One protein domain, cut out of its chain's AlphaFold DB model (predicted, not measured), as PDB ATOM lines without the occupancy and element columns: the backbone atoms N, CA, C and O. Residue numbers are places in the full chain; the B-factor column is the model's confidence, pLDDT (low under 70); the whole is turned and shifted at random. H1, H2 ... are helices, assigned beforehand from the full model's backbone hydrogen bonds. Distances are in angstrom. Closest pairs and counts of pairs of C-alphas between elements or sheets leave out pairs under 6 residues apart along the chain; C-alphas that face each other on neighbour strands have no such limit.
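This is residues 2 to 18 and 34 to 72 of the 80 residues of an uncharacterized protein of Geodermatophilaceae bacterium (UniProt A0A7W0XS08). Two helices, H1 and H3, stand at opposite ends of the longest axis and run in nearly the same direction, with the short helix H2 and a long winding loop, residues 39 to 60, filling the space between them. H2 packs on H3, while H1 is set off on its own beyond the cut. The printed part has 56 residues with three named helices, H1, H2 and H3 in that order, and no named strand. The class is all helix, although under half of the residues, 24 of the 56, are in named elements. The whole is compact, with a radius of gyration of the C-alphas of 10.9 A and spans of 31 by 25 by 18 A.

H1, residues 9 to 18, touches no helix. It is apart from H2, residues 34 to 38, and from H3, residues 61 to 69. H2 and H3 touch, with 6 pairs of C-alphas within 8 A, and their centres are 10.0 A apart. Their closest C-alphas are those of Phe 34 and Met 67, 6.1 A apart. In H1, H2 and H3 every O i to N i+4 pair is within hydrogen-bond range.

H1 begins at C-alpha 9, at (49.890, 87.982, -15.095), and is 14.3 A long from Pro 9 to Leu 18. H2 runs from Phe 34, its C-alpha at (34.616, 75.956, -22.132), to Ile 38 and is 6.3 A long. H3 runs from Asp 61 to Ala 69, 12.3 A, and ends at C-alpha 69, at (25.837, 73.556, -27.372).

The two C-alphas farthest apart are those of Ser 8 and Pro 72, at 32.6 A. Residues 19 to 33 are not printed, and C-alphas 18 and 34 are 13.0 A apart across this cut. The link from H2 to H3, 22 residues, is long. The mean pLDDT of the printed part is 93.8, and no printed residue is under 70.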
ATOM      1  N   THR A   2      37.275  80.331 -17.436       75.38
ATOM      2  CA  THR A   2      37.118  81.191 -18.617       75.38
ATOM      3  C   THR A   2      38.250  82.223 -18.704       75.38
ATOM      4  O   THR A   2      38.936  82.432 -17.695       75.38
ATOM      5  N   PRO A   3      38.486  82.826 -19.882       76.25
ATOM      6  CA  PRO A   3      39.375  83.977 -20.024       76.25
ATOM      7  C   PRO A   3      38.987  85.117 -19.075       76.25
ATOM      8  O   PRO A   3      37.834  85.214 -18.657       76.25
ATOM      9  N   PHE A   4      39.965  85.944 -18.713       81.62
ATOM     10  CA  PHE A   4      39.744  87.148 -17.920       81.62
ATOM     11  C   PHE A   4      40.642  88.248 -18.482       81.62
ATOM     12  O   PHE A   4      41.852  88.230 -18.256       81.62
ATOM     13  N   GLU A   5      40.038  89.160 -19.241       78.81
ATOM     14  CA  GLU A   5      40.718  90.183 -20.051       78.81
ATOM     15  C   GLU A   5      41.687  91.044 -19.222       78.81
ATOM     16  O   GLU A   5      42.831  91.263 -19.614       78.81
ATOM     17  N   ASP A   6      41.286  91.407 -18.003       84.56
ATOM     18  CA  ASP A   6      42.080  92.230 -17.083       84.56
ATOM     19  C   ASP A   6      42.791  91.414 -15.986       84.56
ATOM     20  O   ASP A   6      43.109  91.910 -14.894       84.56
ATOM     21  N   ALA A   7      43.056  90.130 -16.241       86.12
ATOM     22  CA  ALA A   7      43.812  89.302 -15.315       86.12
ATOM     23  C   ALA A   7      45.208  89.879 -15.062       86.12
ATOM     24  O   ALA A   7      45.975  90.176 -15.978       86.12
ATOM     25  N   SER A   8      45.618  89.922 -13.789       92.12
ATOM     26  CA  SER A   8      47.047  90.079 -13.510       92.12
ATOM     27  C   SER A   8      47.821  88.898 -14.121       92.12
ATOM     28  O   SER A   8      47.291  87.781 -14.148       92.12
ATOM     29  N   PRO A   9      49.097  89.070 -14.515       92.94
ATOM     30  CA  PRO A   9      49.890  87.982 -15.095       92.94
ATOM     31  C   PRO A   9      49.938  86.718 -14.224       92.94
ATOM     32  O   PRO A   9      50.019  85.603 -14.728       92.94
ATOM     33  N   GLN A  10      49.861  86.883 -12.900       95.00
ATOM     34  CA  GLN A  10      49.817  85.767 -11.961       95.00
ATOM     35  C   GLN A  10      48.479  85.016 -12.010       95.00
ATOM     36  O   GLN A  10      48.467  83.788 -11.959       95.00
ATOM     37  N   VAL A  11      47.361  85.736 -12.111       92.19
ATOM     38  CA  VAL A  11      46.027  85.132 -12.243       92.19
ATOM     39  C   VAL A  11      45.921  84.376 -13.565       92.19
ATOM     40  O   VAL A  11      45.468  83.234 -13.566       92.19
ATOM     41  N   GLU A  12      46.425  84.954 -14.655       93.69
ATOM     42  CA  GLU A  12      46.461  84.280 -15.954       93.69
ATOM     43  C   GLU A  12      47.323  83.010 -15.912       93.69
ATOM     44  O   GLU A  12      46.903  81.944 -16.365       93.69
ATOM     45  N   ALA A  13      48.492  83.068 -15.266       94.81
ATOM     46  CA  ALA A  13      49.329  81.887 -15.076       94.81
ATOM     47  C   ALA A  13      48.614  80.779 -14.282       94.81
ATOM     48  O   ALA A  13      48.810  79.595 -14.571       94.81
ATOM     49  N   TYR A  14      47.792  81.125 -13.285       95.25
ATOM     50  CA  TYR A  14      46.984  80.139 -12.562       95.25
ATOM     51  C   TYR A  14      45.855  79.572 -13.414       95.25
ATOM     52  O   TYR A  14      45.619  78.365 -13.363       95.25
ATOM     53  N   ARG A  15      45.188  80.406 -14.217       95.00
ATOM     54  CA  ARG A  15      44.148  79.961 -15.149       95.00
ATOM     55  C   ARG A  15      44.698  78.910 -16.113       95.00
ATOM     56  O   ARG A  15      44.087  77.854 -16.257       95.00
ATOM     57  N   GLN A  16      45.868  79.164 -16.705       95.25
ATOM     58  CA  GLN A  16      46.532  78.216 -17.604       95.25
ATOM     59  C   GLN A  16      46.906  76.915 -16.885       95.25
ATOM     60  O   GLN A  16      46.502  75.844 -17.325       95.25
ATOM     61  N   GLN A  17      47.583  77.000 -15.732       96.56
ATOM     62  CA  GLN A  17      47.979  75.817 -14.955       96.56
ATOM     63  C   GLN A  17      46.781  74.951 -14.544       96.56
ATOM     64  O   GLN A  17      46.833  73.726 -14.646       96.56
ATOM     65  N   LEU A  18      45.695  75.579 -14.085       95.50
ATOM     66  CA  LEU A  18      44.483  74.869 -13.694       95.50
ATOM     67  C   LEU A  18      43.801  74.225 -14.904       95.50
ATOM     68  O   LEU A  18      43.405  73.063 -14.828       95.50
ATOM     69  N   PHE A  34      35.298  74.682 -21.881       96.25
ATOM     70  CA  PHE A  34      34.616  75.956 -22.132       96.25
ATOM     71  C   PHE A  34      35.564  77.131 -22.367       96.25
ATOM     72  O   PHE A  34      35.183  78.063 -23.065       96.25
ATOM     73  N   ASP A  35      36.796  77.078 -21.851       96.06
ATOM     74  CA  ASP A  35      37.815  78.073 -22.194       96.06
ATOM     75  C   ASP A  35      38.055  78.089 -23.707       96.06
ATOM     76  O   ASP A  35      37.996  79.140 -24.331       96.06
ATOM     77  N   ALA A  36      38.238  76.919 -24.322       95.94
ATOM     78  CA  ALA A  36      38.426  76.824 -25.767       95.94
ATOM     79  C   ALA A  36      37.188  77.223 -26.590       95.94
ATOM     80  O   ALA A  36      37.344  77.615 -27.742       95.94
ATOM     81  N   VAL A  37      35.981  77.110 -26.026       97.00
ATOM     82  CA  VAL A  37      34.726  77.456 -26.718       97.00
ATOM     83  C   VAL A  37      34.563  78.965 -26.868       97.00
ATOM     84  O   VAL A  37      34.094  79.421 -27.909       97.00
ATOM     85  N   ILE A  38      34.929  79.726 -25.833       96.44
ATOM     86  CA  ILE A  38      34.572  81.147 -25.739       96.44
ATOM     87  C   ILE A  38      35.752  82.108 -25.907       96.44
ATOM     88  O   ILE A  38      35.517  83.290 -26.148       96.44
ATOM     89  N   ARG A  39      37.000  81.633 -25.781       96.12
ATOM     90  CA  ARG A  39      38.189  82.486 -25.923       96.12
ATOM     91  C   ARG A  39      38.434  82.902 -27.369       96.12
ATOM     92  O   ARG A  39      38.236  82.097 -28.282       96.12
ATOM     93  N   ASP A  40      38.941  84.113 -27.572       95.88
ATOM     94  CA  ASP A  40      39.381  84.553 -28.892       95.88
ATOM     95  C   ASP A  40      40.595  83.706 -29.338       95.88
ATOM     96  O   ASP A  40      41.603  83.625 -28.630       95.88
ATOM     97  N   PRO A  41      40.545  83.023 -30.499       94.50
ATOM     98  CA  PRO A  41      41.701  82.295 -31.017       94.50
ATOM     99  C   PRO A  41      42.892  83.198 -31.380       94.50
ATOM    100  O   PRO A  41      44.017  82.695 -31.444       94.50
ATOM    101  N   ALA A  42      42.667  84.488 -31.653       95.81
ATOM    102  CA  ALA A  42      43.716  85.469 -31.915       95.81
ATOM    103  C   ALA A  42      44.334  86.021 -30.621       95.81
ATOM    104  O   ALA A  42      45.535  86.299 -30.609       95.81
ATOM    105  N   ASP A  43      43.545  86.116 -29.548       93.38
ATOM    106  CA  ASP A  43      44.007  86.496 -28.213       93.38
ATOM    107  C   ASP A  43      43.370  85.623 -27.105       93.38
ATOM    108  O   ASP A  43      42.312  85.948 -26.566       93.38
ATOM    109  N   PRO A  44      44.005  84.497 -26.718       92.81
ATOM    110  CA  PRO A  44      43.424  83.537 -25.776       92.81
ATOM    111  C   PRO A  44      43.226  84.032 -24.334       92.81
ATOM    112  O   PRO A  44      42.772  83.242 -23.495       92.81
ATOM    113  N   THR A  45      43.614  85.271 -24.012       91.88
ATOM    114  CA  THR A  45      43.291  85.915 -22.726       91.88
ATOM    115  C   THR A  45      41.947  86.640 -22.750       91.88
ATOM    116  O   THR A  45      41.462  87.042 -21.695       91.88
ATOM    117  N   MET A  46      41.327  86.742 -23.926       93.81
ATOM    118  CA  MET A  46      40.101  87.484 -24.194       93.81
ATOM    119  C   MET A  46      38.952  86.539 -24.541       93.81
ATOM    120  O   MET A  46      39.163  85.407 -24.986       93.81
ATOM    121  N   PHE A  47      37.725  87.019 -24.377       95.69
ATOM    122  CA  PHE A  47      36.557  86.405 -24.999       95.69
ATOM    123  C   PHE A  47      36.504  86.752 -26.490       95.69
ATOM    124  O   PHE A  47      37.004  87.785 -26.921       95.69
ATOM    125  N   ILE A  48      35.833  85.917 -27.280       96.06
ATOM    126  CA  ILE A  48      35.254  86.375 -28.547       96.06
ATOM    127  C   ILE A  48      34.238  87.473 -28.205       96.06
ATOM    128  O   ILE A  48      33.362  87.214 -27.386       96.06
ATOM    129  N   ASP A  49      34.299  88.637 -28.861       95.75
ATOM    130  CA  ASP A  49      33.439  89.803 -28.565       95.75
ATOM    131  C   ASP A  49      31.948  89.460 -28.388       95.75
ATOM    132  O   ASP A  49      31.280  89.981 -27.501       95.75
ATOM    133  N   LEU A  50      31.409  88.564 -29.224       97.50
ATOM    134  CA  LEU A  50      30.003  88.137 -29.163       97.50
ATOM    135  C   LEU A  50      29.652  87.392 -27.864       97.50
ATOM    136  O   LEU A  50      28.492  87.360 -27.457       97.50
ATOM    137  N   TYR A  51      30.636  86.747 -27.249       97.69
ATOM    138  CA  TYR A  51      30.474  85.891 -26.082       97.69
ATOM    139  C   TYR A  51      30.821  86.587 -24.770       97.69
ATOM    140  O   TYR A  51      30.649  85.961 -23.731       97.69
ATOM    141  N   ASP A  52      31.276  87.841 -24.790       95.81
ATOM    142  CA  ASP A  52      31.460  88.648 -23.584       95.81
ATOM    143  C   ASP A  52      30.167  89.396 -23.233       95.81
ATOM    144  O   ASP A  52      29.532  90.023 -24.082       95.81
ATOM    145  N   SER A  53      29.779  89.363 -21.959       95.56
ATOM    146  CA  SER A  53      28.698  90.209 -21.439       95.56
ATOM    147  C   SER A  53      29.068  91.701 -21.388       95.56
ATOM    148  O   SER A  53      28.191  92.555 -21.221       95.56
ATOM    149  N   GLY A  54      30.356  92.012 -21.555       93.81
ATOM    150  CA  GLY A  54      30.946  93.348 -21.547       93.81
ATOM    151  C   GLY A  54      31.721  93.663 -20.268       93.81
ATOM    152  O   GLY A  54      32.045  94.828 -20.031       93.81
ATOM    153  N   ASP A  55      31.970  92.661 -19.422       91.38
ATOM    154  CA  ASP A  55      32.766  92.801 -18.200       91.38
ATOM    155  C   ASP A  55      34.083  92.014 -18.231       91.38
ATOM    156  O   ASP A  55      34.820  92.017 -17.239       91.38
ATOM    157  N   GLY A  56      34.380  91.349 -19.354       89.69
ATOM    158  CA  GLY A  56      35.615  90.604 -19.566       89.69
ATOM    159  C   GLY A  56      35.769  89.376 -18.666       89.69
ATOM    160  O   GLY A  56      36.864  88.816 -18.600       89.69
ATOM    161  N   LEU A  57      34.715  88.961 -17.948       90.06
ATOM    162  CA  LEU A  57      34.737  87.855 -16.985       90.06
ATOM    163  C   LEU A  57      33.587  86.863 -17.198       90.06
ATOM    164  O   LEU A  57      33.801  85.647 -17.113       90.06
ATOM    165  N   HIS A  58      32.375  87.360 -17.436       93.75
ATOM    166  CA  HIS A  58      31.169  86.553 -17.573       93.75
ATOM    167  C   HIS A  58      30.736  86.439 -19.041       93.75
ATOM    168  O   HIS A  58      30.684  87.455 -19.742       93.75
ATOM    169  N   PRO A  59      30.352  85.230 -19.500       96.62
ATOM    170  CA  PRO A  59      29.772  85.066 -20.823       96.62
ATOM    171  C   PRO A  59      28.480  85.875 -21.011       96.62
ATOM    172  O   PRO A  59      27.695  86.028 -20.072       96.62
ATOM    173  N   SER A  60      28.229  86.330 -22.238       97.50
ATOM    174  CA  SER A  60      26.911  86.800 -22.685       97.50
ATOM    175  C   SER A  60      25.903  85.647 -22.774       97.50
ATOM    176  O   SER A  60      26.258  84.473 -22.614       97.50
ATOM    177  N   ASP A  61      24.642  85.960 -23.083       98.44
ATOM    178  CA  ASP A  61      23.621  84.942 -23.356       98.44
ATOM    179  C   ASP A  61      24.050  84.026 -24.518       98.44
ATOM    180  O   ASP A  61      23.970  82.800 -24.408       98.44
ATOM    181  N   GLU A  62      24.599  84.599 -25.593       98.62
ATOM    182  CA  GLU A  62      25.156  83.859 -26.727       98.62
ATOM    183  C   GLU A  62      26.376  83.018 -26.322       98.62
ATOM    184  O   GLU A  62      26.549  81.895 -26.803       98.62
ATOM    185  N   GLY A  63      27.212  83.526 -25.412       97.69
ATOM    186  CA  GLY A  63      28.338  82.781 -24.850       97.69
ATOM    187  C   GLY A  63      27.882  81.554 -24.057       97.69
ATOM    188  O   GLY A  63      28.410  80.454 -24.243       97.69
ATOM    189  N   TYR A  64      26.853  81.705 -23.221       98.19
ATOM    190  CA  TYR A  64      26.251  80.581 -22.504       98.19
ATOM    191  C   TYR A  64      25.561  79.587 -23.442       98.19
ATOM    192  O   TYR A  64      25.662  78.378 -23.216       98.19
ATOM    193  N   GLU A  65      24.903  80.056 -24.505       98.56
ATOM    194  CA  GLU A  65      24.325  79.183 -25.532       98.56
ATOM    195  C   GLU A  65      25.414  78.362 -26.238       98.56
ATOM    196  O   GLU A  65      25.280  77.141 -26.364       98.56
ATOM    197  N   ALA A  66      26.531  78.992 -26.617       98.31
ATOM    198  CA  ALA A  66      27.671  78.311 -27.227       98.31
ATOM    199  C   ALA A  66      28.279  77.250 -26.294       98.31
ATOM    200  O   ALA A  66      28.555  76.127 -26.728       98.31
ATOM    201  N   MET A  67      28.434  77.565 -25.004       97.81
ATOM    202  CA  MET A  67      28.884  76.603 -23.992       97.81
ATOM    203  C   MET A  67      27.900  75.436 -23.844       97.81
ATOM    204  O   MET A  67      28.313  74.280 -23.826       97.81
ATOM    205  N   ALA A  68      26.593  75.696 -23.779       97.50
ATOM    206  CA  ALA A  68      25.594  74.632 -23.683       97.50
ATOM    207  C   ALA A  68      25.624  73.710 -24.916       97.50
ATOM    208  O   ALA A  68      25.592  72.485 -24.778       97.50
ATOM    209  N   ALA A  69      25.752  74.290 -26.113       97.69
ATOM    210  CA  ALA A  69      25.837  73.556 -27.372       97.69
ATOM    211  C   ALA A  69      27.122  72.717 -27.506       97.69
ATOM    212  O   ALA A  69      27.140  71.747 -28.265       97.69
ATOM    213  N   SER A  70      28.191  73.056 -26.775       97.06
ATOM    214  CA  SER A  70      29.464  72.336 -26.843       97.06
ATOM    215  C   SER A  70      29.512  71.070 -25.985       97.06
ATOM    216  O   SER A  70      30.501  70.341 -26.055       97.06
ATOM    217  N   ILE A  71      28.506  70.811 -25.143       96.69
ATOM    218  CA  ILE A  71      28.495  69.652 -24.245       96.69
ATOM    219  C   ILE A  71      28.133  68.389 -25.041       96.69
ATOM    220  O   ILE A  71      27.004  68.268 -25.527       96.69
ATOM    221  N   PRO A  72      29.026  67.386 -25.137       94.62
ATOM    222  CA  PRO A  72      28.663  66.099 -25.709       94.62
ATOM    223  C   PRO A  72      27.688  65.389 -24.765       94.62
ATOM    224  O   PRO A  72      28.070  64.944 -23.685       94.62
TER     225      PRO A  72